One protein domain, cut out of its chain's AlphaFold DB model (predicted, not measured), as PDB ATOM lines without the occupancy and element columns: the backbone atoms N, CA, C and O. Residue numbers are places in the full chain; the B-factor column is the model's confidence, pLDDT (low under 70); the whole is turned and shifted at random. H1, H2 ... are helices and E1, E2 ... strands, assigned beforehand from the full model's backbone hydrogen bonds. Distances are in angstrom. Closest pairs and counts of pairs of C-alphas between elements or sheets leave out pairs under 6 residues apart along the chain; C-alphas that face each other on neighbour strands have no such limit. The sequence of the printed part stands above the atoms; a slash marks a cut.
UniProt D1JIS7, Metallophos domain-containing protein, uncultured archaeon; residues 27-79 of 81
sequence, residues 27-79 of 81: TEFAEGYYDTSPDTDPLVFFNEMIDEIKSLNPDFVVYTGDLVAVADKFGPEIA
ATOM      1  N   THR A  27      32.672 -19.021  -0.476       69.62
ATOM      2  CA  THR A  27      32.261 -20.417  -0.233       69.62
ATOM      3  C   THR A  27      31.735 -20.641   1.187       69.62
ATOM      4  O   THR A  27      30.699 -21.272   1.365       69.62
ATOM      5  N   GLU A  28      32.366 -20.029   2.196       68.94
ATOM      6  CA  GLU A  28      31.930 -20.106   3.601       68.94
ATOM      7  C   GLU A  28      30.506 -19.551   3.805       68.94
ATOM      8  O   GLU A  28      29.716 -20.080   4.590       68.94
ATOM      9  N   PHE A  29      30.152 -18.486   3.079       69.81
ATOM     10  CA  PHE A  29      28.808 -17.912   3.105       69.81
ATOM     11  C   PHE A  29      27.809 -18.799   2.362       69.81
ATOM     12  O   PHE A  29      26.672 -18.950   2.817       69.81
ATOM     13  N   ALA A  30      28.224 -19.379   1.234       66.94
ATOM     14  CA  ALA A  30      27.392 -20.268   0.435       66.94
ATOM     15  C   ALA A  30      26.962 -21.505   1.237       66.94
ATOM     16  O   ALA A  30      25.767 -21.779   1.362       66.94
ATOM     17  N   GLU A  31      27.922 -22.173   1.880       69.25
ATOM     18  CA  GLU A  31      27.681 -23.327   2.752       69.25
ATOM     19  C   GLU A  31      26.764 -22.973   3.933       69.25
ATOM     20  O   GLU A  31      25.825 -23.704   4.242       69.25
ATOM     21  N   GLY A  32      26.994 -21.823   4.578       65.56
ATOM     22  CA  GLY A  32      26.240 -21.415   5.765       65.56
ATOM     23  C   GLY A  32      24.818 -20.905   5.502       65.56
ATOM     24  O   GLY A  32      23.990 -20.939   6.414       65.56
ATOM     25  N   TYR A  33      24.524 -20.397   4.299       64.06
ATOM     26  CA  TYR A  33      23.245 -19.741   3.990       64.06
ATOM     27  C   TYR A  33      22.403 -20.481   2.946       64.06
ATOM     28  O   TYR A  33      21.175 -20.471   3.045       64.06
ATOM     29  N   TYR A  34      23.038 -21.121   1.964       63.09
ATOM     30  CA  TYR A  34      22.356 -21.779   0.849       63.09
ATOM     31  C   TYR A  34      22.406 -23.314   0.917       63.09
ATOM     32  O   TYR A  34      21.871 -23.956   0.017       63.09
ATOM     33  N   ASP A  35      23.001 -23.898   1.971       64.56
ATOM     34  CA  ASP A  35      23.154 -25.357   2.160       64.56
ATOM     35  C   ASP A  35      23.767 -26.042   0.920       64.56
ATOM     36  O   ASP A  35      23.437 -27.171   0.548       64.56
ATOM     37  N   THR A  36      24.626 -25.308   0.208       63.28
ATOM     38  CA  THR A  36      25.291 -25.804  -0.993       63.28
ATOM     39  C   THR A  36      26.382 -26.787  -0.605       63.28
ATOM     40  O   THR A  36      27.110 -26.561   0.360       63.28
ATOM     41  N   SER A  37      26.524 -27.864  -1.388       58.56
ATOM     42  CA  SER A  37      27.642 -28.799  -1.237       58.56
ATOM     43  C   SER A  37      28.974 -28.030  -1.259       58.56
ATOM     44  O   SER A  37      29.144 -27.196  -2.156       58.56
ATOM     45  N   PRO A  38      29.932 -28.338  -0.362       60.25
ATOM     46  CA  PRO A  38      31.262 -27.708  -0.326       60.25
ATOM     47  C   PRO A  38      32.046 -27.854  -1.641       60.25
ATOM     48  O   PRO A  38      33.057 -27.190  -1.858       60.25
ATOM     49  N   ASP A  39      31.582 -28.722  -2.541       64.12
ATOM     50  CA  ASP A  39      32.225 -29.005  -3.820       64.12
ATOM     51  C   ASP A  39      31.956 -27.947  -4.910       64.12
ATOM     52  O   ASP A  39      32.501 -28.062  -6.008       64.12
ATOM     53  N   THR A  40      31.107 -26.939  -4.662       68.56
ATOM     54  CA  THR A  40      30.792 -25.896  -5.657       68.56
ATOM     55  C   THR A  40      31.357 -24.546  -5.233       68.56
ATOM     56  O   THR A  40      30.815 -23.899  -4.343       68.56
ATOM     57  N   ASP A  41      32.425 -24.103  -5.899       79.69
ATOM     58  CA  ASP A  41      32.984 -22.760  -5.728       79.69
ATOM     59  C   ASP A  41      32.170 -21.741  -6.562       79.69
ATOM     60  O   ASP A  41      32.203 -21.798  -7.800       79.69
ATOM     61  N   PRO A  42      31.451 -20.792  -5.927       79.50
ATOM     62  CA  PRO A  42      30.644 -19.800  -6.637       79.50
ATOM     63  C   PRO A  42      31.453 -18.918  -7.599       79.50
ATOM     64  O   PRO A  42      30.932 -18.501  -8.636       79.50
ATOM     65  N   LEU A  43      32.729 -18.645  -7.294       83.75
ATOM     66  CA  LEU A  43      33.601 -17.859  -8.171       83.75
ATOM     67  C   LEU A  43      33.948 -18.629  -9.444       83.75
ATOM     68  O   LEU A  43      34.036 -18.027 -10.516       83.75
ATOM     69  N   VAL A  44      34.146 -19.947  -9.348       86.56
ATOM     70  CA  VAL A  44      34.419 -20.792 -10.519       86.56
ATOM     71  C   VAL A  44      33.221 -20.769 -11.460       86.56
ATOM     72  O   VAL A  44      33.383 -20.429 -12.631       86.56
ATOM     73  N   PHE A  45      32.017 -21.006 -10.938       84.50
ATOM     74  CA  PHE A  45      30.797 -21.003 -11.748       84.50
ATOM     75  C   PHE A  45      30.511 -19.629 -12.375       84.50
ATOM     76  O   PHE A  45      30.137 -19.526 -13.544       84.50
ATOM     77  N   PHE A  46      30.750 -18.546 -11.627       89.19
ATOM     78  CA  PHE A  46      30.633 -17.194 -12.167       89.19
ATOM     79  C   PHE A  46      31.599 -16.959 -13.337       89.19
ATOM     80  O   PHE A  46      31.198 -16.406 -14.361       89.19
ATOM     81  N   ASN A  47      32.854 -17.406 -13.229       91.06
ATOM     82  CA  ASN A  47      33.824 -17.285 -14.318       91.06
ATOM     83  C   ASN A  47      33.430 -18.118 -15.549       91.06
ATOM     84  O   ASN A  47      33.557 -17.623 -16.669       91.06
ATOM     85  N   GLU A  48      32.898 -19.328 -15.357       92.00
ATOM     86  CA  GLU A  48      32.370 -20.161 -16.448       92.00
ATOM     87  C   GLU A  48      31.221 -19.462 -17.190       92.00
ATOM     88  O   GLU A  48      31.244 -19.372 -18.419       92.00
ATOM     89  N   MET A  49      30.271 -18.872 -16.456       92.81
ATOM     90  CA  MET A  49      29.188 -18.069 -17.037       92.81
ATOM     91  C   MET A  49      29.732 -16.875 -17.838       92.81
ATOM     92  O   MET A  49      29.252 -16.588 -18.935       92.81
ATOM     93  N   ILE A  50      30.744 -16.166 -17.326       94.50
ATOM     94  CA  ILE A  50      31.370 -15.048 -18.048       94.50
ATOM     95  C   ILE A  50      32.015 -15.521 -19.359       94.50
ATOM     96  O   ILE A  50      31.918 -14.825 -20.374       94.50
ATOM     97  N   ASP A  51      32.662 -16.684 -19.368       96.88
ATOM     98  CA  ASP A  51      33.264 -17.239 -20.581       96.88
ATOM     99  C   ASP A  51      32.212 -17.697 -21.599       96.88
ATOM    100  O   ASP A  51      32.375 -17.452 -22.800       96.88
ATOM    101  N   GLU A  52      31.088 -18.245 -21.138       96.19
ATOM    102  CA  GLU A  52      29.936 -18.534 -21.993       96.19
ATOM    103  C   GLU A  52      29.384 -17.252 -22.634       96.19
ATOM    104  O   GLU A  52      29.243 -17.186 -23.858       96.19
ATOM    105  N   ILE A  53      29.171 -16.189 -21.851       96.12
ATOM    106  CA  ILE A  53      28.687 -14.892 -22.354       96.12
ATOM    107  C   ILE A  53      29.624 -14.323 -23.420       96.12
ATOM    108  O   ILE A  53      29.161 -13.841 -24.454       96.12
ATOM    109  N   LYS A  54      30.945 -14.400 -23.211       95.19
ATOM    110  CA  LYS A  54      31.921 -13.980 -24.230       95.19
ATOM    111  C   LYS A  54      31.783 -14.802 -25.510       95.19
ATOM    112  O   LYS A  54      31.873 -14.236 -26.599       95.19
ATOM    113  N   SER A  55      31.561 -16.112 -25.394       97.38
ATOM    114  CA  SER A  55      31.424 -17.008 -26.549       97.38
ATOM    115  C   SER A  55      30.184 -16.707 -27.400       97.38
ATOM    116  O   SER A  55      30.223 -16.879 -28.618       97.38
ATOM    117  N   LEU A  56      29.119 -16.179 -26.784       96.19
ATOM    118  CA  LEU A  56      27.910 -15.721 -27.476       96.19
ATOM    119  C   LEU A  56      28.138 -14.444 -28.302       96.19
ATOM    120  O   LEU A  56      27.303 -14.109 -29.141       96.19
ATOM    121  N   ASN A  57      29.255 -13.741 -28.076       95.94
ATOM    122  CA  ASN A  57      29.625 -12.496 -28.748       95.94
ATOM    123  C   ASN A  57      28.463 -11.471 -28.825       95.94
ATOM    124  O   ASN A  57      28.119 -11.024 -29.926       95.94
ATOM    125  N   PRO A  58      27.820 -11.118 -27.689       96.94
ATOM    126  CA  PRO A  58      26.750 -10.126 -27.676       96.94
ATOM    127  C   PRO A  58      27.293  -8.723 -27.974       96.94
ATOM    128  O   PRO A  58      28.444  -8.416 -27.659       96.94
ATOM    129  N   ASP A  59      26.458  -7.833 -28.512       97.31
ATOM    130  CA  ASP A  59      26.831  -6.423 -28.686       97.31
ATOM    131  C   ASP A  59      27.013  -5.718 -27.325       97.31
ATOM    132  O   ASP A  59      27.829  -4.803 -27.203       97.31
ATOM    133  N   PHE A  60      26.252  -6.124 -26.301       97.06
ATOM    134  CA  PHE A  60      26.382  -5.634 -24.927       97.06
ATOM    135  C   PHE A  60      25.755  -6.589 -23.902       97.06
ATOM    136  O   PHE A  60      25.008  -7.508 -24.237       97.06
ATOM    137  N   VAL A  61      26.044  -6.342 -22.625       96.44
ATOM    138  CA  VAL A  61      25.452  -7.055 -21.489       96.44
ATOM    139  C   VAL A  61      24.668  -6.057 -20.645       96.44
ATOM    140  O   VAL A  61      25.175  -4.985 -20.313       96.44
ATOM    141  N   VAL A  62      23.428  -6.403 -20.307       96.50
ATOM    142  CA  VAL A  62      22.582  -5.659 -19.372       96.50
ATOM    143  C   VAL A  62      22.567  -6.415 -18.059       96.50
ATOM    144  O   VAL A  62      22.184  -7.579 -18.017       96.50
ATOM    145  N   TYR A  63      22.946  -5.743 -16.984       92.19
ATOM    146  CA  TYR A  63      22.954  -6.315 -15.650       92.19
ATOM    147  C   TYR A  63      22.041  -5.490 -14.732       92.19
ATOM    148  O   TYR A  63      22.183  -4.266 -14.682       92.19
ATOM    149  N   THR A  64      21.073  -6.137 -14.071       92.06
ATOM    150  CA  THR A  64      19.961  -5.430 -13.400       92.06
ATOM    151  C   THR A  64      19.935  -5.479 -11.878       92.06
ATOM    152  O   THR A  64      19.163  -4.716 -11.306       92.06
ATOM    153  N   GLY A  65      20.749  -6.292 -11.203       85.06
ATOM    154  CA  GLY A  65      20.718  -6.313  -9.737       85.06
ATOM    155  C   GLY A  65      21.376  -7.523  -9.092       85.06
ATOM    156  O   GLY A  65      21.680  -8.513  -9.759       85.06
ATOM    157  N   ASP A  66      21.707  -7.360  -7.814       83.31
ATOM    158  CA  ASP A  66      22.137  -8.393  -6.873       83.31
ATOM    159  C   ASP A  66      23.361  -9.222  -7.297       83.31
ATOM    160  O   ASP A  66      23.333 -10.442  -7.410       83.31
ATOM    161  N   LEU A  67      24.483  -8.540  -7.567       82.69
ATOM    162  CA  LEU A  67      25.728  -9.176  -8.023       82.69
ATOM    163  C   LEU A  67      26.433  -9.828  -6.851       82.69
ATOM    164  O   LEU A  67      27.067 -10.855  -7.021       82.69
ATOM    165  N   VAL A  68      26.358  -9.197  -5.683       80.69
ATOM    166  CA  VAL A  68      27.063  -9.599  -4.471       80.69
ATOM    167  C   VAL A  68      26.017  -9.890  -3.408       80.69
ATOM    168  O   VAL A  68      25.257  -8.998  -3.038       80.69
ATOM    169  N   ALA A  69      26.010 -11.111  -2.870       70.38
ATOM    170  CA  ALA A  69      25.010 -11.567  -1.893       70.38
ATOM    171  C   ALA A  69      25.025 -10.788  -0.560       70.38
ATOM    172  O   ALA A  69      24.136 -10.936   0.276       70.38
ATOM    173  N   VAL A  70      26.063  -9.980  -0.330       63.72
ATOM    174  CA  VAL A  70      26.284  -9.231   0.914       63.72
ATOM    175  C   VAL A  70      25.635  -7.838   0.881       63.72
ATOM    176  O   VAL A  70      25.425  -7.244   1.938       63.72
ATOM    177  N   ALA A  71      25.290  -7.312  -0.301       55.94
ATOM    178  CA  ALA A  71      24.779  -5.945  -0.445       55.94
ATOM    179  C   ALA A  71      23.480  -5.701   0.352       55.94
ATOM    180  O   ALA A  71      23.331  -4.639   0.953       55.94
ATOM    181  N   ASP A  72      22.616  -6.714   0.472       52.97
ATOM    182  CA  ASP A  72      21.339  -6.619   1.197       52.97
ATOM    183  C   ASP A  72      21.460  -6.787   2.719       52.97
ATOM    184  O   ASP A  72      20.506  -6.537   3.458       52.97
ATOM    185  N   LYS A  73      22.629  -7.208   3.224       54.12
ATOM    186  CA  LYS A  73      22.859  -7.392   4.670       54.12
ATOM    187  C   LYS A  73      23.301  -6.108   5.371       54.12
ATOM    188  O   LYS A  73      23.199  -6.024   6.595       54.12
ATOM    189  N   PHE A  74      23.705  -5.089   4.613       51.28
ATOM    190  CA  PHE A  74      23.849  -3.721   5.103       51.28
ATOM    191  C   PHE A  74      22.544  -2.957   4.868       51.28
ATOM    192  O   PHE A  74      22.490  -2.000   4.100       51.28
ATOM    193  N   GLY A  75      21.470  -3.376   5.545       44.28
ATOM    194  CA  GLY A  75      20.295  -2.519   5.689       44.28
ATOM    195  C   GLY A  75      20.692  -1.139   6.254       44.28
ATOM    196  O   GLY A  75      21.785  -0.992   6.814       44.28
ATOM    197  N   PRO A  76      19.823  -0.116   6.160       46.38
ATOM    198  CA  PRO A  76      20.136   1.266   6.559       46.38
ATOM    199  C   PRO A  76      20.614   1.441   8.016       46.38
ATOM    200  O   PRO A  76      21.083   2.514   8.377       46.38
ATOM    201  N   GLU A  77      20.556   0.404   8.850       52.88
ATOM    202  CA  GLU A  77      20.994   0.424  10.248       52.88
ATOM    203  C   GLU A  77      22.523   0.442  10.455       52.88
ATOM    204  O   GLU A  77      22.976   0.726  11.562       52.88
ATOM    205  N   ILE A  78      23.345   0.198   9.423       48.59
ATOM    206  CA  ILE A  78      24.818   0.337   9.531       48.59
ATOM    207  C   ILE A  78      25.291   1.772   9.207       48.59
ATOM    208  O   ILE A  78      26.449   2.109   9.428       48.59
ATOM    209  N   ALA A  79      24.393   2.676   8.795       44.91
ATOM    210  CA  ALA A  79      24.726   4.088   8.581       44.91
ATOM    211  C   ALA A  79      24.915   4.909   9.883       44.91
ATOM    212  O   ALA A  79      25.267   6.085   9.800       44.91
TER     213      ALA A  79
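AT A GLANCE: This is residues 27 to 79 of the 81 residues of the protein "Metallophos domain-containing protein" of uncultured archaeon (UniProt D1JIS7). Picture a flat, open hairpin of chain: it runs out along one long helix, H2, turns, and comes back along the short strand E1 and residues 64 to 75, leaving the middle empty. H1 stands crosswise near the start of H2, and tiny H3 ends the returning arm. The 53 printed residues hold H1, H2, E1 and H3 in that order, mostly helix; the whole is only just loose, close to extended, with a radius of gyration of the C-alphas of 14.7 A and spans of 41 by 31 by 12 A.

HOW THE PARTS SIT: Start at H2, residues 42 to 55. H1, residues 27 to 34, is close but not clearly touching, about perpendicular at 86 degrees; the closest C-alphas, of Thr 27 and Pro 42, are 6.6 A apart. E1, residues 60 to 63, pairs with no named strand and is apart from H2. H3, residues 76 to 79, is apart from H1, H2 and E1. In H1 and H2 every O i to N i+4 pair is within hydrogen-bond range; H3 is too short for one.

IN THESE COORDINATES: Find C-alpha 42 at (30.644, -19.800, -6.637); H2 runs 20.1 A to C-alpha 55 at (31.424, -17.008, -26.549). H1 spans 10.1 A, E1 9.9 A and H3 5.8 A.

THE WHOLE: C-alphas 55 and 77, the farthest apart, stand 42.0 A apart. The printed part has no cut; E1 to H3 is a long link. Residues 27 to 40 and 70 to 79 have pLDDT under 70.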